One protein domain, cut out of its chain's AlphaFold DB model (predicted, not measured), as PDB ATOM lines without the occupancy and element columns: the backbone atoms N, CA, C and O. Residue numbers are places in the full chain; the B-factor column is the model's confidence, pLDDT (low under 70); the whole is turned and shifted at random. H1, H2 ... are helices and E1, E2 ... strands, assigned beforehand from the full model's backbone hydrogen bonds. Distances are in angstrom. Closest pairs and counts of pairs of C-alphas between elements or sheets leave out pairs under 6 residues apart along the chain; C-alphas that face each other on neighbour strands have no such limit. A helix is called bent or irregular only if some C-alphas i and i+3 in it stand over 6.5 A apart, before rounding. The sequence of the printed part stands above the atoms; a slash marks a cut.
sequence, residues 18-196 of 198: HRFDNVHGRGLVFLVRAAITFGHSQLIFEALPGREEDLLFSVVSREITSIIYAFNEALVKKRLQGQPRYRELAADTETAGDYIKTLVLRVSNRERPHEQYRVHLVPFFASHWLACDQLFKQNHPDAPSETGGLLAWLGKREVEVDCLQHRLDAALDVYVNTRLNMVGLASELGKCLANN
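AT A GLANCE: This is residues 18 to 196 of the 198 residues of an uncharacterized protein of viral metagenome (UniProt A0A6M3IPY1). A five-stranded antiparallel sheet, curled like part of a barrel, wraps round one long helix, H1, and H6 packs crosswise on H1 beside the E1 and E2 end of the sheet. From the other end of the sheet H3 runs outward, away from E4 and E5; the chain then folds back into H4, which runs clear of the sheet, and H5 leads round to H6. The printed part has 179 residues with five named strands and six named helices, in the order E1 E2 E3 H1 H2 E4 E5 H3 H4 H5 H6, and its class is mixed, helices and strands. The strands stand in the order E1 E2 E3 E5 E4. The whole is compact, with a radius of gyration of the C-alphas of 17.1 A and spans of 49 by 38 by 36 A.

IN THESE COORDINATES: Begin with the sheet at C-alpha 18, (315.049, 334.910, 350.147), where E1, residues 18 to 22, starts. E2 is residues 25 to 31, 20.5 A from first to last C-alpha, and E3 is residues 41 to 46, 17.0 A. Further on, look for E4 at residues 99 to 106, 20.6 A, and for the longest strand, E5, at residues 116 to 125, 29.0 A. Find C-alpha 53 at (332.760, 348.588, 355.927); from there H1, residues 53 to 77, runs 33.5 A. H1 is irregular, with C-alphas 59 and 62 7.2 A apart, and has a kink of 48 degrees near residue 60. H2, residues 84 to 92, is irregular too, with C-alphas 85 and 88 7.8 A apart. H3 is residues 126 to 139, 20.3 A, and H4 is residues 150 to 168, 26.9 A. H5 is residues 172 to 179, and H6, residues 182 to 194, runs 18.1 A to C-alpha 194 at (310.128, 332.965, 358.323).

HOW THE PARTS SIT: Start at the strongly twisted sheet, whose edge strands are E1 and E4. E1, E2 and E3 form a meander, each strand the antiparallel neighbour of the one before. In the hairpin E1 and E2, find N 20 and O 27 at 3.0 A; in the hairpin E2 and E3, N 28 and O 44 at 2.8 A. Between E3 and E5 look at N 43 and O 119, 2.8 A, and in the hairpin E4 and E5 at N 103 and O 122, 2.9 A; these pairs are within hydrogen-bond range. The sheet curls round H1, and the closest C-alphas of H1 and E4 are those of Leu 75 and Tyr 99, 6.3 A. H1 and H6 make two layers with the sheet, helices on one face of it. With residues 66 to 74 alone H1 touches H6, about perpendicular at 74 degrees; their closest C-alphas are those of Ala 70 and Cys 192, 4.7 A. H3 only grazes the sheet with residues 126 to 129. H3 touches H4 about perpendicular, at 74 degrees, the closest C-alphas being those of Cys 132 and Leu 150, 5.2 A. H2 is close to H5 but not clearly touching it, with the C-alphas of Glu 88 and Arg 179 closest at 7.0 A. H2 and H6 are near each other, while H1 and H4 are apart. Every O i to N i+4 pair is within hydrogen-bond range in H3, H4, H5 and H6; in H1 it is 19 of 21, in H2 3 of 5.

THE WHOLE: The two C-alphas farthest apart, those of Val 23 and Asp 142, are 52.0 A from each other. The printed part has no cut, and no link is long. The mean pLDDT of the printed part is 81.2; look for values under 70 at residues 18 to 29, 33, 47 to 51, 107 to 115, 167 to 171, 173 to 174 and 196.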
ATOM      1  N   HIS A  18     315.872 334.339 349.096       61.88
ATOM      2  CA  HIS A  18     315.049 334.910 350.147       61.88
ATOM      3  C   HIS A  18     315.341 336.399 350.186       61.88
ATOM      4  O   HIS A  18     316.416 336.824 350.616       61.88
ATOM      5  N   ARG A  19     314.394 337.184 349.669       63.75
ATOM      6  CA  ARG A  19     314.455 338.640 349.734       63.75
ATOM      7  C   ARG A  19     314.005 339.106 351.104       63.75
ATOM      8  O   ARG A  19     313.000 338.638 351.633       63.75
ATOM      9  N   PHE A  20     314.744 340.057 351.643       60.84
ATOM     10  CA  PHE A  20     314.358 340.792 352.828       60.84
ATOM     11  C   PHE A  20     314.542 342.281 352.548       60.84
ATOM     12  O   PHE A  20     315.471 342.698 351.851       60.84
ATOM     13  N   ASP A  21     313.628 343.077 353.081       57.34
ATOM     14  CA  ASP A  21     313.740 344.527 353.062       57.34
ATOM     15  C   ASP A  21     314.229 344.968 354.447       57.34
ATOM     16  O   ASP A  21     313.725 344.493 355.473       57.34
ATOM     17  N   ASN A  22     315.213 345.863 354.489       55.78
ATOM     18  CA  ASN A  22     315.676 346.478 355.724       55.78
ATOM     19  C   ASN A  22     315.659 348.007 355.622       55.78
ATOM     20  O   ASN A  22     315.351 348.584 354.581       55.78
ATOM     21  N   VAL A  23     315.956 348.680 356.736       52.50
ATOM     22  CA  VAL A  23     315.894 350.153 356.844       52.50
ATOM     23  C   VAL A  23     316.874 350.845 355.881       52.50
ATOM     24  O   VAL A  23     316.728 352.028 355.585       52.50
ATOM     25  N   HIS A  24     317.872 350.116 355.384       53.00
ATOM     26  CA  HIS A  24     318.983 350.636 354.599       53.00
ATOM     27  C   HIS A  24     318.989 350.158 353.142       53.00
ATOM     28  O   HIS A  24     319.875 350.567 352.397       53.00
ATOM     29  N   GLY A  25     318.011 349.350 352.726       59.53
ATOM     30  CA  GLY A  25     317.884 348.859 351.359       59.53
ATOM     31  C   GLY A  25     317.283 347.459 351.268       59.53
ATOM     32  O   GLY A  25     316.650 346.947 352.195       59.53
ATOM     33  N   ARG A  26     317.479 346.840 350.104       59.97
ATOM     34  CA  ARG A  26     317.072 345.462 349.827       59.97
ATOM     35  C   ARG A  26     318.275 344.548 349.946       59.97
ATOM     36  O   ARG A  26     319.360 344.874 349.464       59.97
ATOM     37  N   GLY A  27     318.071 343.388 350.551       62.12
ATOM     38  CA  GLY A  27     319.081 342.353 350.571       62.12
ATOM     39  C   GLY A  27     318.510 340.988 350.233       62.12
ATOM     40  O   GLY A  27     317.298 340.748 350.221       62.12
ATOM     41  N   LEU A  28     319.426 340.096 349.885       64.88
ATOM     42  CA  LEU A  28     319.131 338.778 349.365       64.88
ATOM     43  C   LEU A  28     319.993 337.743 350.086       64.88
ATOM     44  O   LEU A  28     321.209 337.899 350.170       64.88
ATOM     45  N   VAL A  29     319.369 336.672 350.575       69.94
ATOM     46  CA  VAL A  29     320.069 335.469 351.044       69.94
ATOM     47  C   VAL A  29     319.785 334.334 350.086       69.94
ATOM     48  O   VAL A  29     318.634 334.117 349.707       69.94
ATOM     49  N   PHE A  30     320.807 333.568 349.735       73.00
ATOM     50  CA  PHE A  30     320.627 332.348 348.959       73.00
ATOM     51  C   PHE A  30     321.691 331.306 349.312       73.00
ATOM     52  O   PHE A  30     322.767 331.640 349.808       73.00
ATOM     53  N   LEU A  31     321.391 330.034 349.045       72.31
ATOM     54  CA  LEU A  31     322.375 328.959 349.159       72.31
ATOM     55  C   LEU A  31     323.360 329.016 347.994       72.31
ATOM     56  O   LEU A  31     322.948 329.074 346.833       72.31
ATOM     57  N   VAL A  32     324.654 328.947 348.289       71.69
ATOM     58  CA  VAL A  32     325.689 328.959 347.253       71.69
ATOM     59  C   VAL A  32     325.607 327.658 346.450       71.69
ATOM     60  O   VAL A  32     325.544 326.576 347.030       71.69
ATOM     61  N   ARG A  33     325.597 327.765 345.112       68.31
ATOM     62  CA  ARG A  33     325.517 326.605 344.197       68.31
ATOM     63  C   ARG A  33     326.676 325.631 344.410       68.31
ATOM     64  O   ARG A  33     326.467 324.425 344.384       68.31
ATOM     65  N   ALA A  34     327.865 326.173 344.647       73.19
ATOM     66  CA  ALA A  34     329.084 325.441 344.939       73.19
ATOM     67  C   ALA A  34     329.386 325.608 346.449       73.19
ATOM     68  O   ALA A  34     329.906 326.626 346.910       73.19
ATOM     69  N   ALA A  35     328.896 324.670 347.261       79.06
ATOM     70  CA  ALA A  35     328.862 324.810 348.715       79.06
ATOM     71  C   ALA A  35     330.150 324.280 349.371       79.06
ATOM     72  O   ALA A  35     330.508 323.123 349.189       79.06
ATOM     73  N   ILE A  36     330.813 325.098 350.199       86.00
ATOM     74  CA  ILE A  36     331.973 324.657 350.990       86.00
ATOM     75  C   ILE A  36     331.515 323.699 352.097       86.00
ATOM     76  O   ILE A  36     332.151 322.676 352.342       86.00
ATOM     77  N   THR A  37     330.382 324.021 352.729       91.56
ATOM     78  CA  THR A  37     329.742 323.216 353.774       91.56
ATOM     79  C   THR A  37     328.237 323.097 353.561       91.56
ATOM     80  O   THR A  37     327.625 323.872 352.818       91.56
ATOM     81  N   PHE A  38     327.607 322.149 354.256       92.88
ATOM     82  CA  PHE A  38     326.157 322.020 354.265       92.88
ATOM     83  C   PHE A  38     325.482 323.306 354.761       92.88
ATOM     84  O   PHE A  38     325.695 323.740 355.893       92.88
ATOM     85  N   GLY A  39     324.625 323.898 353.928       90.62
ATOM     86  CA  GLY A  39     323.939 325.152 354.249       90.62
ATOM     87  C   GLY A  39     324.756 326.418 353.973       90.62
ATOM     88  O   GLY A  39     324.309 327.500 354.357       90.62
ATOM     89  N   HIS A  40     325.910 326.313 353.301       91.12
ATOM     90  CA  HIS A  40     326.686 327.470 352.846       91.12
ATOM     91  C   HIS A  40     325.789 328.475 352.110       91.12
ATOM     92  O   HIS A  40     325.220 328.178 351.058       91.12
ATOM     93  N   SER A  41     325.653 329.663 352.692       88.44
ATOM     94  CA  SER A  41     324.763 330.715 352.205       88.44
ATOM     95  C   SER A  41     325.535 331.998 351.943       88.44
ATOM     96  O   SER A  41     326.507 332.289 352.638       88.44
ATOM     97  N   GLN A  42     325.083 332.787 350.974       86.75
ATOM     98  CA  GLN A  42     325.594 334.126 350.719       86.75
ATOM     99  C   GLN A  42     324.487 335.154 350.956       86.75
ATOM    100  O   GLN A  42     323.360 335.005 350.482       86.75
ATOM    101  N   LEU A  43     324.840 336.193 351.703       85.06
ATOM    102  CA  LEU A  43     324.075 337.410 351.916       85.06
ATOM    103  C   LEU A  43     324.639 338.489 350.988       85.06
ATOM    104  O   LEU A  43     325.836 338.774 351.042       85.06
ATOM    105  N   ILE A  44     323.788 339.089 350.162       81.94
ATOM    106  CA  ILE A  44     324.122 340.223 349.294       81.94
ATOM    107  C   ILE A  44     323.233 341.399 349.670       81.94
ATOM    108  O   ILE A  44     322.026 341.233 349.848       81.94
ATOM    109  N   PHE A  45     323.816 342.586 349.744       77.81
ATOM    110  CA  PHE A  45     323.070 343.826 349.888       77.81
ATOM    111  C   PHE A  45     323.694 344.943 349.066       77.81
ATOM    112  O   PHE A  45     324.898 344.937 348.799       77.81
ATOM    113  N   GLU A  46     322.852 345.890 348.665       73.44
ATOM    114  CA  GLU A  46     323.285 347.105 347.985       73.44
ATOM    115  C   GLU A  46     324.208 347.899 348.915       73.44
ATOM    116  O   GLU A  46     323.860 348.214 350.058       73.44
ATOM    117  N   ALA A  47     325.419 348.187 348.445       67.06
ATOM    118  CA  ALA A  47     326.337 349.023 349.196       67.06
ATOM    119  C   ALA A  47     325.832 350.471 349.148       67.06
ATOM    120  O   ALA A  47     325.578 351.017 348.077       67.06
ATOM    121  N   LEU A  48     325.694 351.111 350.312       66.88
ATOM    122  CA  LEU A  48     325.393 352.540 350.365       66.88
ATOM    123  C   LEU A  48     326.674 353.327 350.040       66.88
ATOM    124  O   LEU A  48     327.665 353.170 350.766       66.88
ATOM    125  N   PRO A  49     326.681 354.177 348.993       63.28
ATOM    126  CA  PRO A  49     327.864 354.942 348.615       63.28
ATOM    127  C   PRO A  49     328.409 355.758 349.792       63.28
ATOM    128  O   PRO A  49     327.655 356.429 350.496       63.28
ATOM    129  N   GLY A  50     329.725 355.699 350.008       63.12
ATOM    130  CA  GLY A  50     330.409 356.487 351.039       63.12
ATOM    131  C   GLY A  50     330.281 355.968 352.476       63.12
ATOM    132  O   GLY A  50     330.682 356.679 353.394       63.12
ATOM    133  N   ARG A  51     329.745 354.759 352.704       66.75
ATOM    134  CA  ARG A  51     329.773 354.120 354.031       66.75
ATOM    135  C   ARG A  51     331.001 353.233 354.211       66.75
ATOM    136  O   ARG A  51     331.357 352.471 353.317       66.75
ATOM    137  N   GLU A  52     331.604 353.316 355.392       72.88
ATOM    138  CA  GLU A  52     332.681 352.421 355.812       72.88
ATOM    139  C   GLU A  52     332.170 350.991 356.033       72.88
ATOM    140  O   GLU A  52     331.002 350.764 356.366       72.88
ATOM    141  N   GLU A  53     333.064 350.020 355.856       72.12
ATOM    142  CA  GLU A  53     332.760 348.588 355.927       72.12
ATOM    143  C   GLU A  53     332.151 348.176 357.275       72.12
ATOM    144  O   GLU A  53     331.174 347.430 357.312       72.12
ATOM    145  N   ASP A  54     332.666 348.715 358.380       74.75
ATOM    146  CA  ASP A  54     332.184 348.404 359.729       74.75
ATOM    147  C   ASP A  54     330.726 348.839 359.930       74.75
ATOM    148  O   ASP A  54     329.929 348.141 360.565       74.75
ATOM    149  N   LEU A  55     330.339 349.963 359.321       77.25
ATOM    150  CA  LEU A  55     328.961 350.437 359.338       77.25
ATOM    151  C   LEU A  55     328.060 349.528 358.497       77.25
ATOM    152  O   LEU A  55     326.942 349.225 358.914       77.25
ATOM    153  N   LEU A  56     328.540 349.058 357.342       77.25
ATOM    154  CA  LEU A  56     327.822 348.090 356.509       77.25
ATOM    155  C   LEU A  56     327.622 346.763 357.251       77.25
ATOM    156  O   LEU A  56     326.506 346.246 357.275       77.25
ATOM    157  N   PHE A  57     328.655 346.250 357.923       80.75
ATOM    158  CA  PHE A  57     328.551 345.044 358.743       80.75
ATOM    159  C   PHE A  57     327.558 345.218 359.895       80.75
ATOM    160  O   PHE A  57     326.706 344.356 360.111       80.75
ATOM    161  N   SER A  58     327.619 346.350 360.605       81.62
ATOM    162  CA  SER A  58     326.669 346.661 361.676       81.62
ATOM    163  C   SER A  58     325.231 346.675 361.167       81.62
ATOM    164  O   SER A  58     324.349 346.150 361.847       81.62
ATOM    165  N   VAL A  59     324.994 347.240 359.979       77.38
ATOM    166  CA  VAL A  59     323.671 347.286 359.345       77.38
ATOM    167  C   VAL A  59     323.122 345.884 359.090       77.38
ATOM    168  O   VAL A  59     321.952 345.653 359.371       77.38
ATOM    169  N   VAL A  60     323.954 344.949 358.623       80.94
ATOM    170  CA  VAL A  60     323.495 343.596 358.254       80.94
ATOM    171  C   VAL A  60     323.634 342.538 359.340       80.94
ATOM    172  O   VAL A  60     323.272 341.375 359.152       80.94
ATOM    173  N   SER A  61     324.179 342.920 360.489       86.19
ATOM    174  CA  SER A  61     324.392 342.024 361.624       86.19
ATOM    175  C   SER A  61     323.092 341.376 362.115       86.19
ATOM    176  O   SER A  61     323.093 340.208 362.523       86.19
ATOM    177  N   ARG A  62     321.960 342.090 362.022       83.75
ATOM    178  CA  ARG A  62     320.638 341.572 362.397       83.75
ATOM    179  C   ARG A  62     320.211 340.431 361.474       83.75
ATOM    180  O   ARG A  62     319.706 339.406 361.935       83.75
ATOM    181  N   GLU A  63     320.440 340.581 360.181       84.75
ATOM    182  CA  GLU A  63     320.113 339.591 359.163       84.75
ATOM    183  C   GLU A  63     321.040 338.385 359.261       84.75
ATOM    184  O   GLU A  63     320.558 337.255 359.265       84.75
ATOM    185  N   ILE A  64     322.343 338.605 359.467       88.56
ATOM    186  CA  ILE A  64     323.301 337.534 359.779       88.56
ATOM    187  C   ILE A  64     322.814 336.723 360.984       88.56
ATOM    188  O   ILE A  64     322.741 335.496 360.920       88.56
ATOM    189  N   THR A  65     322.409 337.400 362.060       89.88
ATOM    190  CA  THR A  65     321.880 336.753 363.270       89.88
ATOM    191  C   THR A  65     320.615 335.951 362.968       89.88
ATOM    192  O   THR A  65     320.467 334.818 363.426       89.88
ATOM    193  N   SER A  66     319.725 336.494 362.137       87.00
ATOM    194  CA  SER A  66     318.484 335.826 361.739       87.00
ATOM    195  C   SER A  66     318.745 334.548 360.940       87.00
ATOM    196  O   SER A  66     318.077 333.535 361.150       87.00
ATOM    197  N   ILE A  67     319.752 334.565 360.067       88.31
ATOM    198  CA  ILE A  67     320.175 333.396 359.289       88.31
ATOM    199  C   ILE A  67     320.833 332.353 360.191       88.31
ATOM    200  O   ILE A  67     320.519 331.169 360.082       88.31
ATOM    201  N   ILE A  68     321.679 332.770 361.134       92.44
ATOM    202  CA  ILE A  68     322.280 331.862 362.120       92.44
ATOM    203  C   ILE A  68     321.200 331.204 362.991       92.44
ATOM    204  O   ILE A  68     321.302 330.019 363.311       92.44
ATOM    205  N   TYR A  69     320.132 331.919 363.351       91.19
ATOM    206  CA  TYR A  69     318.991 331.309 364.033       91.19
ATOM    207  C   TYR A  69     318.312 330.250 363.155       91.19
ATOM    208  O   TYR A  69     318.081 329.128 363.604       91.19
ATOM    209  N   ALA A  70     318.067 330.554 361.878       90.25
ATOM    210  CA  ALA A  70     317.510 329.580 360.946       90.25
ATOM    211  C   ALA A  70     318.412 328.345 360.772       90.25
ATOM    212  O   ALA A  70     317.903 327.227 360.678       90.25
ATOM    213  N   PHE A  71     319.737 328.515 360.795       94.25
ATOM    214  CA  PHE A  71     320.678 327.397 360.844       94.25
ATOM    215  C   PHE A  71     320.555 326.587 362.127       94.25
ATOM    216  O   PHE A  71     320.572 325.365 362.051       94.25
ATOM    217  N   ASN A  72     320.373 327.209 363.290       94.00
ATOM    218  CA  ASN A  72     320.125 326.459 364.522       94.00
ATOM    219  C   ASN A  72     318.836 325.624 364.422       94.00
ATOM    220  O   ASN A  72     318.851 324.425 364.702       94.00
ATOM    221  N   GLU A  73     317.737 326.205 363.939       94.06
ATOM    222  CA  GLU A  73     316.494 325.455 363.723       94.06
ATOM    223  C   GLU A  73     316.692 324.283 362.745       94.06
ATOM    224  O   GLU A  73     316.264 323.156 363.007       94.06
ATOM    225  N   ALA A  74     317.368 324.517 361.620       93.75
ATOM    226  CA  ALA A  74     317.550 323.516 360.574       93.75
ATOM    227  C   ALA A  74     318.588 322.434 360.928       93.75
ATOM    228  O   ALA A  74     318.351 321.240 360.736       93.75
ATOM    229  N   LEU A  75     319.749 322.826 361.440       95.38
ATOM    230  CA  LEU A  75     320.921 321.960 361.586       95.38
ATOM    231  C   LEU A  75     321.023 321.335 362.981       95.38
ATOM    232  O   LEU A  75     321.558 320.233 363.112       95.38
ATOM    233  N   VAL A  76     320.473 321.992 364.010       95.00
ATOM    234  CA  VAL A  76     320.435 321.459 365.382       95.00
ATOM    235  C   VAL A  76     319.104 320.771 365.650       95.00
ATOM    236  O   VAL A  76     319.088 319.576 365.934       95.00
ATOM    237  N   LYS A  77     317.976 321.483 365.529       94.19
ATOM    238  CA  LYS A  77     316.671 320.912 365.908       94.19
ATOM    239  C   LYS A  77     316.157 319.902 364.885       94.19
ATOM    240  O   LYS A  77     315.767 318.797 365.252       94.19
ATOM    241  N   LYS A  78     316.165 320.259 363.598       94.75
ATOM    242  CA  LYS A  78     315.694 319.373 362.517       94.75
ATOM    243  C   LYS A  78     316.758 318.389 362.015       94.75
ATOM    244  O   LYS A  78     316.402 317.437 361.314       94.75
ATOM    245  N   ARG A  79     318.037 318.640 362.328       95.50
ATOM    246  CA  ARG A  79     319.218 317.880 361.872       95.50
ATOM    247  C   ARG A  79     319.154 317.527 360.382       95.50
ATOM    248  O   ARG A  79     319.309 316.362 360.013       95.50
ATOM    249  N   LEU A  80     318.875 318.516 359.524       95.31
ATOM    250  CA  LEU A  80     318.677 318.291 358.083       95.31
ATOM    251  C   LEU A  80     319.839 317.515 357.440       95.31
ATOM    252  O   LEU A  80     319.593 316.616 356.643       95.31
ATOM    253  N   GLN A  81     321.080 317.784 357.844       95.06
ATOM    254  CA  GLN A  81     322.286 317.105 357.366       95.06
ATOM    255  C   GLN A  81     322.288 315.582 357.596       95.06
ATOM    256  O   GLN A  81     322.969 314.853 356.885       95.06
ATOM    257  N   GLY A  82     321.520 315.083 358.570       94.62
ATOM    258  CA  GLY A  82     321.385 313.649 358.846       94.62
ATOM    259  C   GLY A  82     320.244 312.964 358.089       94.62
ATOM    260  O   GLY A  82     320.076 311.750 358.198       94.62
ATOM    261  N   GLN A  83     319.421 313.710 357.347       96.00
ATOM    262  CA  GLN A  83     318.243 313.150 356.685       96.00
ATOM    263  C   GLN A  83     318.616 312.470 355.358       96.00
ATOM    264  O   GLN A  83     319.412 313.021 354.594       96.00
ATOM    265  N   PRO A  84     317.986 311.330 354.997       95.75
ATOM    266  CA  PRO A  84     318.311 310.599 353.768       95.75
ATOM    267  C   PRO A  84     318.265 311.454 352.495       95.75
ATOM    268  O   PRO A  84     319.137 311.327 351.641       95.75
ATOM    269  N   ARG A  85     317.295 312.374 352.404       93.88
ATOM    270  CA  ARG A  85     317.103 313.280 351.257       93.88
ATOM    271  C   ARG A  85     318.217 314.312 351.047       93.88
ATOM    272  O   ARG A  85     318.188 315.007 350.038       93.88
ATOM    273  N   TYR A  86     319.141 314.445 351.997       94.00
ATOM    274  CA  TYR A  86     320.295 315.342 351.908       94.00
ATOM    275  C   TYR A  86     321.629 314.612 352.102       94.00
ATOM    276  O   TYR A  86     322.664 315.254 352.264       94.00
ATOM    277  N   ARG A  87     321.623 313.270 352.077       93.69
ATOM    278  CA  ARG A  87     322.824 312.451 352.283       93.69
ATOM    279  C   ARG A  87     323.934 312.802 351.296       93.69
ATOM    280  O   ARG A  87     325.090 312.867 351.689       93.69
ATOM    281  N   GLU A  88     323.581 313.009 350.031       91.12
ATOM    282  CA  GLU A  88     324.565 313.305 348.989       91.12
ATOM    283  C   GLU A  88     325.212 314.672 349.189       91.12
ATOM    284  O   GLU A  88     326.430 314.765 349.154       91.12
ATOM    285  N   LEU A  89     324.421 315.696 349.515       90.69
ATOM    286  CA  LEU A  89     324.946 317.015 349.865       90.69
ATOM    287  C   LEU A  89     325.829 316.973 351.116       90.69
ATOM    288  O   LEU A  89     326.877 317.611 351.156       90.69
ATOM    289  N   ALA A  90     325.429 316.221 352.143       94.31
ATOM    290  CA  ALA A  90     326.239 316.047 353.343       94.31
ATOM    291  C   ALA A  90     327.573 315.352 353.026       94.31
ATOM    292  O   ALA A  90     328.607 315.792 353.513       94.31
ATOM    293  N   ALA A  91     327.569 314.326 352.173       92.31
ATOM    294  CA  ALA A  91     328.791 313.655 351.736       92.31
ATOM    295  C   ALA A  91     329.696 314.572 350.896       92.31
ATOM    296  O   ALA A  91     330.890 314.648 351.163       92.31
ATOM    297  N   ASP A  92     329.124 315.298 349.933       89.12
ATOM    298  CA  ASP A  92     329.843 316.211 349.030       89.12
ATOM    299  C   ASP A  92     330.522 317.369 349.783       89.12
ATOM    300  O   ASP A  92     331.627 317.804 349.463       89.12
ATOM    301  N   THR A  93     329.884 317.820 350.861       91.50
ATOM    302  CA  THR A  93     330.384 318.893 351.732       91.50
ATOM    303  C   THR A  93     331.124 318.385 352.971       91.50
ATOM    304  O   THR A  93     331.322 319.146 353.925       91.50
ATOM    305  N   GLU A  94     331.471 317.092 353.004       93.50
ATOM    306  CA  GLU A  94     332.156 316.418 354.119       93.50
ATOM    307  C   GLU A  94     331.511 316.693 355.487       93.50
ATOM    308  O   GLU A  94     332.166 316.767 356.526       93.50
ATOM    309  N   THR A  95     330.197 316.892 355.490       94.94
ATOM    310  CA  THR A  95     329.442 317.303 356.660       94.94
ATOM    311  C   THR A  95     328.909 316.085 357.402       94.94
ATOM    312  O   THR A  95     327.994 315.393 356.960       94.94
ATOM    313  N   ALA A  96     329.440 315.876 358.600       94.56
ATOM    314  CA  ALA A  96     328.933 314.930 359.584       94.56
ATOM    315  C   ALA A  96     329.022 315.472 361.019       94.56
ATOM    316  O   ALA A  96     329.864 316.316 361.349       94.56
ATOM    317  N   GLY A  97     328.163 314.933 361.888       94.56
ATOM    318  CA  GLY A  97     328.101 315.287 363.303       94.56
ATOM    319  C   GLY A  97     327.328 316.575 363.580       94.56
ATOM    320  O   GLY A  97     326.447 316.985 362.814       94.56
ATOM    321  N   ASP A  98     327.635 317.179 364.723       96.38
ATOM    322  CA  ASP A  98     326.906 318.337 365.223       96.38
ATOM    323  C   ASP A  98     327.388 319.635 364.575       96.38
ATOM    324  O   ASP A  98     328.569 319.802 364.259       96.38
ATOM    325  N   TYR A  99     326.443 320.551 364.375       96.06
ATOM    326  CA  TYR A  99     326.715 321.930 363.992       96.06
ATOM    327  C   TYR A  99     327.327 322.667 365.191       96.06
ATOM    328  O   TYR A  99     326.740 322.688 366.270       96.06
ATOM    329  N   ILE A 100     328.515 323.245 365.003       94.56
ATOM    330  CA  ILE A 100     329.298 323.893 366.064       94.56
ATOM    331  C   ILE A 100     329.104 325.409 366.032       94.56
ATOM    332  O   ILE A 100     328.875 326.033 367.066       94.56
ATOM    333  N   LYS A 101     329.272 326.018 364.854       94.12
ATOM    334  CA  LYS A 101     329.255 327.476 364.660       94.12
ATOM    335  C   LYS A 101     329.079 327.832 363.189       94.12
ATOM    336  O   LYS A 101     329.296 326.990 362.328       94.12
ATOM    337  N   THR A 102     328.773 329.089 362.892       95.25
ATOM    338  CA  THR A 102     328.848 329.638 361.532       95.25
ATOM    339  C   THR A 102     330.058 330.545 361.425       95.25
ATOM    340  O   THR A 102     330.247 331.438 362.250       95.25
ATOM    341  N   LEU A 103     330.870 330.330 360.394       93.56
ATOM    342  CA  LEU A 103     331.918 331.263 360.008       93.56
ATOM    343  C   LEU A 103     331.287 332.355 359.148       93.56
ATOM    344  O   LEU A 103     330.577 332.062 358.184       93.56
ATOM    345  N   VAL A 104     331.542 333.605 359.516       91.50
ATOM    346  CA  VAL A 104     331.079 334.784 358.785       91.50
ATOM    347  C   VAL A 104     332.265 335.307 357.986       91.50
ATOM    348  O   VAL A 104     333.145 335.972 358.532       91.50
ATOM    349  N   LEU A 105     332.329 334.938 356.709       87.62
ATOM    350  CA  LEU A 105     333.433 335.289 355.823       87.62
ATOM    351  C   LEU A 105     333.026 336.483 354.961       87.62
ATOM    352  O   LEU A 105     332.022 336.451 354.250       87.62
ATOM    353  N   ARG A 106     333.805 337.555 355.040       78.56
ATOM    354  CA  ARG A 106     333.599 338.762 354.235       78.56
ATOM    355  C   ARG A 106     334.253 338.559 352.875       78.56
ATOM    356  O   ARG A 106     335.414 338.163 352.822       78.56
ATOM    357  N   VAL A 107     333.534 338.833 351.789       68.44
ATOM    358  CA  VAL A 107     334.121 338.765 350.443       68.44
ATOM    359  C   VAL A 107     334.625 340.143 350.087       68.44
ATOM    360  O   VAL A 107     333.861 341.011 349.671       68.44
ATOM    361  N   SER A 108     335.930 340.343 350.224       50.50
ATOM    362  CA  SER A 108     336.601 341.549 349.756       50.50
ATOM    363  C   SER A 108     336.880 341.466 348.253       50.50
ATOM    364  O   SER A 108     338.015 341.707 347.844       50.50
ATOM    365  N   ASN A 109     335.920 341.050 347.414       45.91
ATOM    366  CA  ASN A 109     336.196 340.965 345.981       45.91
ATOM    367  C   ASN A 109     335.607 342.137 345.199       45.91
ATOM    368  O   ASN A 109     334.405 342.398 345.190       45.91
ATOM    369  N   ARG A 110     336.535 342.845 344.554       45.47
ATOM    370  CA  ARG A 110     336.426 344.121 343.847       45.47
ATOM    371  C   ARG A 110     335.653 344.026 342.529       45.47
ATOM    372  O   ARG A 110     335.986 344.748 341.598       45.47
ATOM    373  N   GLU A 111     334.652 343.156 342.405       44.69
ATOM    374  CA  GLU A 111     333.913 343.085 341.140       44.69
ATOM    375  C   GLU A 111     333.192 344.406 340.880       44.69
ATOM    376  O   GLU A 111     333.242 344.884 339.751       44.69
ATOM    377  N   ARG A 112     332.643 345.042 341.935       54.75
ATOM    378  CA  ARG A 112     332.165 346.440 341.963       54.75
ATOM    379  C   ARG A 112     332.191 346.982 343.409       54.75
ATOM    380  O   ARG A 112     331.199 346.827 344.122       54.75
ATOM    381  N   PRO A 113     333.295 347.608 343.867       50.78
ATOM    382  CA  PRO A 113     333.542 347.984 345.275       50.78
ATOM    383  C   PRO A 113     332.493 348.891 345.940       50.78
ATOM    384  O   PRO A 113     332.561 349.135 347.141       50.78
ATOM    385  N   HIS A 114     331.549 349.420 345.164       54.94
ATOM    386  CA  HIS A 114     330.574 350.415 345.599       54.94
ATOM    387  C   HIS A 114     329.127 350.036 345.275       54.94
ATOM    388  O   HIS A 114     328.235 350.830 345.546       54.94
ATOM    389  N   GLU A 115     328.883 348.849 344.709       67.69
ATOM    390  CA  GLU A 115     327.526 348.431 344.329       67.69
ATOM    391  C   GLU A 115     326.959 347.369 345.266       67.69
ATOM    392  O   GLU A 115     325.770 347.396 345.577       67.69
ATOM    393  N   GLN A 116     327.787 346.436 345.746       74.31
ATOM    394  CA  GLN A 116     327.316 345.326 346.570       74.31
ATOM    395  C   GLN A 116     328.306 344.976 347.667       74.31
ATOM    396  O   GLN A 116     329.505 344.854 347.428       74.31
ATOM    397  N   TYR A 117     327.777 344.714 348.852       77.44
ATOM    398  CA  TYR A 117     328.510 344.052 349.916       77.44
ATOM    399  C   TYR A 117     328.012 342.614 350.040       77.44
ATOM    400  O   TYR A 117     326.809 342.341 349.973       77.44
ATOM    401  N   ARG A 118     328.954 341.681 350.209       82.38
ATOM    402  CA  ARG A 118     328.687 340.241 350.228       82.38
ATOM    403  C   ARG A 118     329.291 339.582 351.467       82.38
ATOM    404  O   ARG A 118     330.464 339.781 351.783       82.38
ATOM    405  N   VAL A 119     328.500 338.745 352.131       86.38
ATOM    406  CA  VAL A 119     328.928 337.929 353.276       86.38
ATOM    407  C   VAL A 119     328.604 336.480 353.005       86.38
ATOM    408  O   VAL A 119     327.469 336.148 352.676       86.38
ATOM    409  N   HIS A 120     329.581 335.608 353.193       89.12
ATOM    410  CA  HIS A 120     329.366 334.175 353.226       89.12
ATOM    411  C   HIS A 120     329.140 333.733 354.662       89.12
ATOM    412  O   HIS A 120     329.863 334.104 355.586       89.12
ATOM    413  N   LEU A 121     328.120 332.913 354.829       91.94
ATOM    414  CA  LEU A 121     327.755 332.273 356.072       91.94
ATOM    415  C   LEU A 121     327.993 330.785 355.865       91.94
ATOM    416  O   LEU A 121     327.263 330.128 355.122       91.94
ATOM    417  N   VAL A 122     329.054 330.276 356.488       93.50
ATOM    418  CA  VAL A 122     329.550 328.910 356.304       93.50
ATOM    419  C   VAL A 122     329.319 328.131 357.600       93.50
ATOM    420  O   VAL A 122     330.090 328.295 358.552       93.50
ATOM    421  N   PRO A 123     328.247 327.322 357.706       95.31
ATOM    422  CA  PRO A 123     328.059 326.436 358.848       95.31
ATOM    423  C   PRO A 123     329.238 325.473 359.001       95.31
ATOM    424  O   PRO A 123     329.707 324.908 358.019       95.31
ATOM    425  N   PHE A 124     329.715 325.287 360.225       94.81
ATOM    426  CA  PHE A 124     330.893 324.497 360.560       94.81
ATOM    427  C   PHE A 124     330.506 323.372 361.517       94.81
ATOM    428  O   PHE A 124     329.843 323.615 362.530       94.81
ATOM    429  N   PHE A 125     330.924 322.150 361.199       96.31
ATOM    430  CA  PHE A 125     330.490 320.933 361.882       96.31
ATOM    431  C   PHE A 125     331.659 320.194 362.547       96.31
ATOM    432  O   PHE A 125     332.829 320.467 362.282       96.31
ATOM    433  N   ALA A 126     331.346 319.229 363.416       95.69
ATOM    434  CA  ALA A 126     332.343 318.428 364.132       95.69
ATOM    435  C   ALA A 126     333.323 317.683 363.210       95.69
ATOM    436  O   ALA A 126     334.520 317.642 363.478       95.69
ATOM    437  N   SER A 127     332.831 317.146 362.095       95.56
ATOM    438  CA  SER A 127     333.664 316.574 361.023       95.56
ATOM    439  C   SER A 127     334.706 317.558 360.485       95.56
ATOM    440  O   SER A 127     335.877 317.204 360.367       95.56
ATOM    441  N   HIS A 128     334.311 318.805 360.223       95.00
ATOM    442  CA  HIS A 128     335.217 319.843 359.728       95.00
ATOM    443  C   HIS A 128     336.285 320.199 360.759       95.00
ATOM    444  O   HIS A 128     337.445 320.364 360.397       95.00
ATOM    445  N   TRP A 129     335.928 320.255 362.048       92.56
ATOM    446  CA  TRP A 129     336.902 320.446 363.130       92.56
ATOM    447  C   TRP A 129     337.979 319.359 363.129       92.56
ATOM    448  O   TRP A 129     339.167 319.673 363.178       92.56
ATOM    449  N   LEU A 130     337.570 318.093 363.020       90.94
ATOM    450  CA  LEU A 130     338.496 316.961 362.962       90.94
ATOM    451  C   LEU A 130     339.417 317.047 361.738       90.94
ATOM    452  O   LEU A 130     340.620 316.837 361.871       90.94
ATOM    453  N   ALA A 131     338.875 317.399 360.570       90.75
ATOM    454  CA  ALA A 131     339.662 317.575 359.352       90.75
ATOM    455  C   ALA A 131     340.683 318.720 359.480       90.75
ATOM    456  O   ALA A 131     341.836 318.571 359.074       90.75
ATOM    457  N   CYS A 132     340.288 319.843 360.089       91.69
ATOM    458  CA  CYS A 132     341.182 320.974 360.353       91.69
ATOM    459  C   CYS A 132     342.339 320.569 361.275       91.69
ATOM    460  O   CYS A 132     343.500 320.821 360.955       91.69
ATOM    461  N   ASP A 133     342.027 319.901 362.386       90.50
ATOM    462  CA  ASP A 133     343.017 319.460 363.369       90.50
ATOM    463  C   ASP A 133     344.011 318.451 362.771       90.50
ATOM    464  O   ASP A 133     345.223 318.577 362.947       90.50
ATOM    465  N   GLN A 134     343.518 317.489 361.985       89.00
ATOM    466  CA  GLN A 134     344.368 316.547 361.254       89.00
ATOM    467  C   GLN A 134     345.299 317.263 360.273       89.00
ATOM    468  O   GLN A 134     346.495 316.974 360.242       89.00
ATOM    469  N   LEU A 135     344.769 318.215 359.499       87.31
ATOM    470  CA  LEU A 135     345.555 319.000 358.552       87.31
ATOM    471  C   LEU A 135     346.644 319.816 359.260       87.31
ATOM    472  O   LEU A 135     347.769 319.897 358.774       87.31
ATOM    473  N   PHE A 136     346.327 320.403 360.415       90.12
ATOM    474  CA  PHE A 136     347.298 321.138 361.217       90.12
ATOM    475  C   PHE A 136     348.437 320.231 361.687       90.12
ATOM    476  O   PHE A 136     349.599 320.536 361.438       90.12
ATOM    477  N   LYS A 137     348.108 319.079 362.282       88.94
ATOM    478  CA  LYS A 137     349.098 318.115 362.787       88.94
ATOM    479  C   LYS A 137     349.997 317.549 361.689       88.94
ATOM    480  O   LYS A 137     351.178 317.332 361.925       88.94
ATOM    481  N   GLN A 138     349.460 317.339 360.486       88.00
ATOM    482  CA  GLN A 138     350.248 316.908 359.325       88.00
ATOM    483  C   GLN A 138     351.277 317.962 358.891       88.00
ATOM    484  O   GLN A 138     352.382 317.605 358.492       88.00
ATOM    485  N   ASN A 139     350.926 319.247 358.979       86.62
ATOM    486  CA  ASN A 139     351.803 320.351 358.583       86.62
ATOM    487  C   ASN A 139     352.755 320.801 359.704       86.62
ATOM    488  O   ASN A 139     353.776 321.427 359.424       86.62
ATOM    489  N   HIS A 140     352.426 320.490 360.959       87.56
ATOM    490  CA  HIS A 140     353.188 320.867 362.149       87.56
ATOM    491  C   HIS A 140     353.459 319.642 363.037       87.56
ATOM    492  O   HIS A 140     352.962 319.572 364.164       87.56
ATOM    493  N   PRO A 141     354.250 318.664 362.552       86.75
ATOM    494  CA  PRO A 141     354.510 317.424 363.286       86.75
ATOM    495  C   PRO A 141     355.202 317.659 364.638       86.75
ATOM    496  O   PRO A 141     355.032 316.856 365.553       86.75
ATOM    497  N   ASP A 142     355.923 318.775 364.782       91.88
ATOM    498  CA  ASP A 142     356.626 319.158 366.011       91.88
ATOM    499  C   ASP A 142     355.706 319.786 367.080       91.88
ATOM    500  O   ASP A 142     356.121 319.952 368.226       91.88
ATOM    501  N   ALA A 143     354.446 320.099 366.742       85.81
ATOM    502  CA  ALA A 143     353.442 320.655 367.657       85.81
ATOM    503  C   ALA A 143     352.178 319.764 367.758       85.81
ATOM    504  O   ALA A 143     351.058 320.235 367.545       85.81
ATOM    505  N   PRO A 144     352.303 318.465 368.101       76.69
ATOM    506  CA  PRO A 144     351.196 317.504 368.014       76.69
ATOM    507  C   PRO A 144     350.082 317.728 369.052       76.69
ATOM    508  O   PRO A 144     348.995 317.165 368.915       76.69
ATOM    509  N   SER A 145     350.346 318.512 370.102       80.75
ATOM    510  CA  SER A 145     349.373 318.874 371.140       80.75
ATOM    511  C   SER A 145     348.539 320.110 370.800       80.75
ATOM    512  O   SER A 145     347.580 320.402 371.514       80.75
ATOM    513  N   GLU A 146     348.904 320.852 369.755       82.00
ATOM    514  CA  GLU A 146     348.179 322.046 369.327       82.00
ATOM    515  C   GLU A 146     347.067 321.704 368.324       82.00
ATOM    516  O   GLU A 146     347.087 320.664 367.663       82.00
ATOM    517  N   THR A 147     346.078 322.595 368.228       82.06
ATOM    518  CA  THR A 147     344.939 322.481 367.306       82.06
ATOM    519  C   THR A 147     344.915 323.676 366.364       82.06
ATOM    520  O   THR A 147     345.101 324.810 366.811       82.06
ATOM    521  N   GLY A 148     344.589 323.469 365.091       84.75
ATOM    522  CA  GLY A 148     344.512 324.565 364.127       84.75
ATOM    523  C   GLY A 148     343.972 324.134 362.770       84.75
ATOM    524  O   GLY A 148     343.128 323.251 362.682       84.75
ATOM    525  N   GLY A 149     344.441 324.779 361.699       87.50
ATOM    526  CA  GLY A 149     344.206 324.318 360.323       87.50
ATOM    527  C   GLY A 149     342.926 324.819 359.652       87.50
ATOM    528  O   GLY A 149     342.734 324.536 358.475       87.50
ATOM    529  N   LEU A 150     342.091 325.617 360.332       88.31
ATOM    530  CA  LEU A 150     340.822 326.108 359.775       88.31
ATOM    531  C   LEU A 150     340.989 326.898 358.470       88.31
ATOM    532  O   LEU A 150     340.299 326.618 357.497       88.31
ATOM    533  N   LEU A 151     341.905 327.871 358.434       85.19
ATOM    534  CA  LEU A 151     342.139 328.677 357.229       85.19
ATOM    535  C   LEU A 151     342.711 327.834 356.082       85.19
ATOM    536  O   LEU A 151     342.300 327.992 354.939       85.19
ATOM    537  N   ALA A 152     343.620 326.907 356.396       83.25
ATOM    538  CA  ALA A 152     344.190 325.997 355.408       83.25
ATOM    539  C   ALA A 152     343.129 325.039 354.840       83.25
ATOM    540  O   ALA A 152     343.112 324.778 353.639       83.25
ATOM    541  N   TRP A 153     342.227 324.540 355.688       89.56
ATOM    542  CA  TRP A 153     341.105 323.704 355.275       89.56
ATOM    543  C   TRP A 153     340.107 324.488 354.416       89.56
ATOM    544  O   TRP A 153     339.755 324.017 353.339       89.56
ATOM    545  N   LEU A 154     339.724 325.707 354.823       86.75
ATOM    546  CA  LEU A 154     338.861 326.583 354.020       86.75
ATOM    547  C   LEU A 154     339.453 326.841 352.630       86.75
ATOM    548  O   LEU A 154     338.748 326.663 351.643       86.75
ATOM    549  N   GLY A 155     340.743 327.182 352.551       84.38
ATOM    550  CA  GLY A 155     341.415 327.423 351.273       84.38
ATOM    551  C   GLY A 155     341.456 326.184 350.370       84.38
ATOM    552  O   GLY A 155     341.235 326.294 349.170       84.38
ATOM    553  N   LYS A 156     341.672 324.984 350.930       86.06
ATOM    554  CA  LYS A 156     341.585 323.732 350.155       86.06
ATOM    555  C   LYS A 156     340.177 323.493 349.613       86.06
ATOM    556  O   LYS A 156     340.027 323.165 348.440       86.06
ATOM    557  N   ARG A 157     339.154 323.695 350.449       87.25
ATOM    558  CA  ARG A 157     337.756 323.512 350.046       87.25
ATOM    559  C   ARG A 157     337.325 324.506 348.975       87.25
ATOM    560  O   ARG A 157     336.617 324.113 348.059       87.25
ATOM    561  N   GLU A 158     337.752 325.761 349.066       83.88
ATOM    562  CA  GLU A 158     337.483 326.774 348.039       83.88
ATOM    563  C   GLU A 158     338.029 326.333 346.673       83.88
ATOM    564  O   GLU A 158     337.275 326.273 345.707       83.88
ATOM    565  N   VAL A 159     339.284 325.874 346.618       83.12
ATOM    566  CA  VAL A 159     339.902 325.366 345.380       83.12
ATOM    567  C   VAL A 159     339.148 324.166 344.798       83.12
ATOM    568  O   VAL A 159     338.955 324.080 343.584       83.12
ATOM    569  N   GLU A 160     338.724 323.220 345.638       82.56
ATOM    570  CA  GLU A 160     337.961 322.044 345.199       82.56
ATOM    571  C   GLU A 160     336.602 322.435 344.609       82.56
ATOM    572  O   GLU A 160     336.206 321.930 343.555       82.56
ATOM    573  N   VAL A 161     335.913 323.364 345.271       78.81
ATOM    574  CA  VAL A 161     334.615 323.898 344.858       78.81
ATOM    575  C   VAL A 161     334.732 324.681 343.543       78.81
ATOM    576  O   VAL A 161     333.931 324.449 342.635       78.81
ATOM    577  N   ASP A 162     335.760 325.516 343.384       76.88
ATOM    578  CA  ASP A 162     336.040 326.243 342.137       76.88
ATOM    579  C   ASP A 162     336.314 325.276 340.976       76.88
ATOM    580  O   ASP A 162     335.772 325.411 339.875       76.88
ATOM    581  N   CYS A 163     337.113 324.236 341.231       76.75
ATOM    582  CA  CYS A 163     337.386 323.189 340.249       76.75
ATOM    583  C   CYS A 163     336.111 322.439 339.834       76.75
ATOM    584  O   CYS A 163     335.955 322.091 338.660       76.75
ATOM    585  N   LEU A 164     335.201 322.167 340.774       70.62
ATOM    586  CA  LEU A 164     333.910 321.540 340.482       70.62
ATOM    587  C   LEU A 164     333.029 322.443 339.621       70.62
ATOM    588  O   LEU A 164     332.437 321.956 338.657       70.62
ATOM    589  N   GLN A 165     332.976 323.738 339.934       70.38
ATOM    590  CA  GLN A 165     332.188 324.708 339.182       70.38
ATOM    591  C   GLN A 165     332.641 324.759 337.717       70.38
ATOM    592  O   GLN A 165     331.839 324.485 336.827       70.38
ATOM    593  N   HIS A 166     333.944 324.926 337.470       70.75
ATOM    594  CA  HIS A 166     334.509 324.936 336.114       70.75
ATOM    595  C   HIS A 166     334.261 323.649 335.313       70.75
ATOM    596  O   HIS A 166     334.150 323.679 334.089       70.75
ATOM    597  N   ARG A 167     334.198 322.491 335.978       66.44
ATOM    598  CA  ARG A 167     333.998 321.197 335.304       66.44
ATOM    599  C   ARG A 167     332.547 320.926 334.926       66.44
ATOM    600  O   ARG A 167     332.302 320.069 334.078       66.44
ATOM    601  N   LEU A 168     331.599 321.581 335.587       65.81
ATOM    602  CA  LEU A 168     330.189 321.218 335.529       65.81
ATOM    603  C   LEU A 168     329.317 322.241 334.799       65.81
ATOM    604  O   LEU A 168     328.137 321.952 334.661       65.81
ATOM    605  N   ASP A 169     329.835 323.362 334.290       66.62
ATOM    606  CA  ASP A 169     329.051 324.513 333.789       66.62
ATOM    607  C   ASP A 169     327.789 324.187 332.948       66.62
ATOM    608  O   ASP A 169     326.777 324.868 333.093       66.62
ATOM    609  N   ALA A 170     327.770 323.114 332.139       60.38
ATOM    610  CA  ALA A 170     326.578 322.687 331.382       60.38
ATOM    611  C   ALA A 170     325.658 321.649 332.085       60.38
ATOM    612  O   ALA A 170     324.499 321.501 331.704       60.38
ATOM    613  N   ALA A 171     326.143 320.916 333.096       68.38
ATOM    614  CA  ALA A 171     325.422 319.861 333.834       68.38
ATOM    615  C   ALA A 171     325.199 320.178 335.332       68.38
ATOM    616  O   ALA A 171     324.550 319.407 336.049       68.38
ATOM    617  N   LEU A 172     325.726 321.311 335.806       70.94
ATOM    618  CA  LEU A 172     325.763 321.703 337.212       70.94
ATOM    619  C   LEU A 172     324.360 321.863 337.793       70.94
ATOM    620  O   LEU A 172     324.120 321.437 338.914       70.94
ATOM    621  N   ASP A 173     323.405 322.395 337.030       66.88
ATOM    622  CA  ASP A 173     322.040 322.607 337.525       66.88
ATOM    623  C   ASP A 173     321.308 321.311 337.841       66.88
ATOM    624  O   ASP A 173     320.645 321.205 338.874       66.88
ATOM    625  N   VAL A 174     321.432 320.310 336.966       69.00
ATOM    626  CA  VAL A 174     320.809 319.002 337.186       69.00
ATOM    627  C   VAL A 174     321.454 318.330 338.393       69.00
ATOM    628  O   VAL A 174     320.752 317.772 339.232       69.00
ATOM    629  N   TYR A 175     322.775 318.427 338.527       74.44
ATOM    630  CA  TYR A 175     323.496 317.892 339.676       74.44
ATOM    631  C   TYR A 175     323.081 318.583 340.990       74.44
ATOM    632  O   TYR A 175     322.605 317.935 341.920       74.44
ATOM    633  N   VAL A 176     323.159 319.911 341.051       74.38
ATOM    634  CA  VAL A 176     322.862 320.715 342.247       74.38
ATOM    635  C   VAL A 176     321.397 320.579 342.678       74.38
ATOM    636  O   VAL A 176     321.103 320.412 343.865       74.38
ATOM    637  N   ASN A 177     320.453 320.611 341.736       70.62
ATOM    638  CA  ASN A 177     319.034 320.608 342.087       70.62
ATOM    639  C   ASN A 177     318.472 319.200 342.273       70.62
ATOM    640  O   ASN A 177     317.734 318.969 343.230       70.62
ATOM    641  N   THR A 178     318.830 318.254 341.405       71.19
ATOM    642  CA  THR A 178     318.255 316.902 341.441       71.19
ATOM    643  C   THR A 178     319.002 316.006 342.416       71.19
ATOM    644  O   THR A 178     318.376 315.271 343.176       71.19
ATOM    645  N   ARG A 179     320.338 316.066 342.415       80.81
ATOM    646  CA  ARG A 179     321.172 315.143 343.191       80.81
ATOM    647  C   ARG A 179     321.465 315.668 344.593       80.81
ATOM    648  O   ARG A 179     321.323 314.931 345.563       80.81
ATOM    649  N   LEU A 180     321.794 316.955 344.720       83.69
ATOM    650  CA  LEU A 180     322.068 317.567 346.027       83.69
ATOM    651  C   LEU A 180     320.812 318.104 346.736       83.69
ATOM    652  O   LEU A 180     320.866 318.415 347.926       83.69
ATOM    653  N   ASN A 181     319.672 318.189 346.038       83.88
ATOM    654  CA  ASN A 181     318.401 318.693 346.573       83.88
ATOM    655  C   ASN A 181     318.526 320.090 347.222       83.88
ATOM    656  O   ASN A 181     317.913 320.390 348.255       83.88
ATOM    657  N   MET A 182     319.317 320.971 346.603       80.69
ATOM    658  CA  MET A 182     319.535 322.334 347.102       80.69
ATOM    659  C   MET A 182     318.244 323.158 347.136       80.69
ATOM    660  O   MET A 182     318.060 323.984 348.030       80.69
ATOM    661  N   VAL A 183     317.296 322.863 346.237       80.50
ATOM    662  CA  VAL A 183     315.956 323.466 346.246       80.50
ATOM    663  C   VAL A 183     315.199 323.149 347.532       80.50
ATOM    664  O   VAL A 183     314.681 324.044 348.206       80.50
ATOM    665  N   GLY A 184     315.170 321.868 347.905       81.75
ATOM    666  CA  GLY A 184     314.542 321.428 349.140       81.75
ATOM    667  C   GLY A 184     315.215 322.040 350.365       81.75
ATOM    668  O   GLY A 184     314.523 322.442 351.299       81.75
ATOM    669  N   LEU A 185     316.548 322.134 350.374       85.94
ATOM    670  CA  LEU A 185     317.283 322.746 351.484       85.94
ATOM    671  C   LEU A 185     316.960 324.240 351.624       85.94
ATOM    672  O   LEU A 185     316.663 324.696 352.729       85.94
ATOM    673  N   ALA A 186     316.941 324.993 350.523       83.06
ATOM    674  CA  ALA A 186     316.613 326.418 350.552       83.06
ATOM    675  C   ALA A 186     315.176 326.671 351.024       83.06
ATOM    676  O   ALA A 186     314.921 327.643 351.737       83.06
ATOM    677  N   SER A 187     314.236 325.792 350.659       82.44
ATOM    678  CA  SER A 187     312.856 325.850 351.150       82.44
ATOM    679  C   SER A 187     312.783 325.622 352.663       82.44
ATOM    680  O   SER A 187     312.124 326.384 353.369       82.44
ATOM    681  N   GLU A 188     313.480 324.613 353.193       87.06
ATOM    682  CA  GLU A 188     313.507 324.348 354.638       87.06
ATOM    683  C   GLU A 188     314.160 325.484 355.429       87.06
ATOM    684  O   GLU A 188     313.623 325.889 356.462       87.06
ATOM    685  N   LEU A 189     315.278 326.023 354.938       84.56
ATOM    686  CA  LEU A 189     315.936 327.181 355.543       84.56
ATOM    687  C   LEU A 189     315.042 328.423 355.492       84.56
ATOM    688  O   LEU A 189     314.912 329.111 356.499       84.56
ATOM    689  N   GLY A 190     314.341 328.645 354.378       79.75
ATOM    690  CA  GLY A 190     313.341 329.704 354.239       79.75
ATOM    691  C   GLY A 190     312.215 329.613 355.267       79.75
ATOM    692  O   GLY A 190     311.863 330.607 355.896       79.75
ATOM    693  N   LYS A 191     311.689 328.406 355.515       83.62
ATOM    694  CA  LYS A 191     310.689 328.179 356.574       83.62
ATOM    695  C   LYS A 191     311.251 328.492 357.963       83.62
ATOM    696  O   LYS A 191     310.537 329.030 358.802       83.62
ATOM    697  N   CYS A 192     312.514 328.150 358.218       85.44
ATOM    698  CA  CYS A 192     313.164 328.448 359.496       85.44
ATOM    699  C   CYS A 192     313.394 329.958 359.679       85.44
ATOM    700  O   CYS A 192     313.174 330.471 360.770       85.44
ATOM    701  N   LEU A 193     313.761 330.665 358.605       81.00
ATOM    702  CA  LEU A 193     313.880 332.125 358.576       81.00
ATOM    703  C   LEU A 193     312.535 332.815 358.839       81.00
ATOM    704  O   LEU A 193     312.467 333.720 359.663       81.00
ATOM    705  N   ALA A 194     311.461 332.373 358.179       77.00
ATOM    706  CA  ALA A 194     310.128 332.965 358.323       77.00
ATOM    707  C   ALA A 194     309.534 332.793 359.732       77.00
ATOM    708  O   ALA A 194     308.765 333.636 360.185       77.00
ATOM    709  N   ASN A 195     309.907 331.717 360.428       72.12
ATOM    710  CA  ASN A 195     309.451 331.420 361.785       72.12
ATOM    711  C   ASN A 195     310.328 332.055 362.877       72.12
ATOM    712  O   ASN A 195     310.110 331.785 364.060       72.12
ATOM    713  N   ASN A 196     311.329 332.859 362.511       68.31
ATOM    714  CA  ASN A 196     312.167 333.550 363.479       68.31
ATOM    715  C   ASN A 196     311.409 334.761 364.068       68.31
ATOM    716  O   ASN A 196     311.037 335.660 363.305       68.31
TER     717      ASN A 196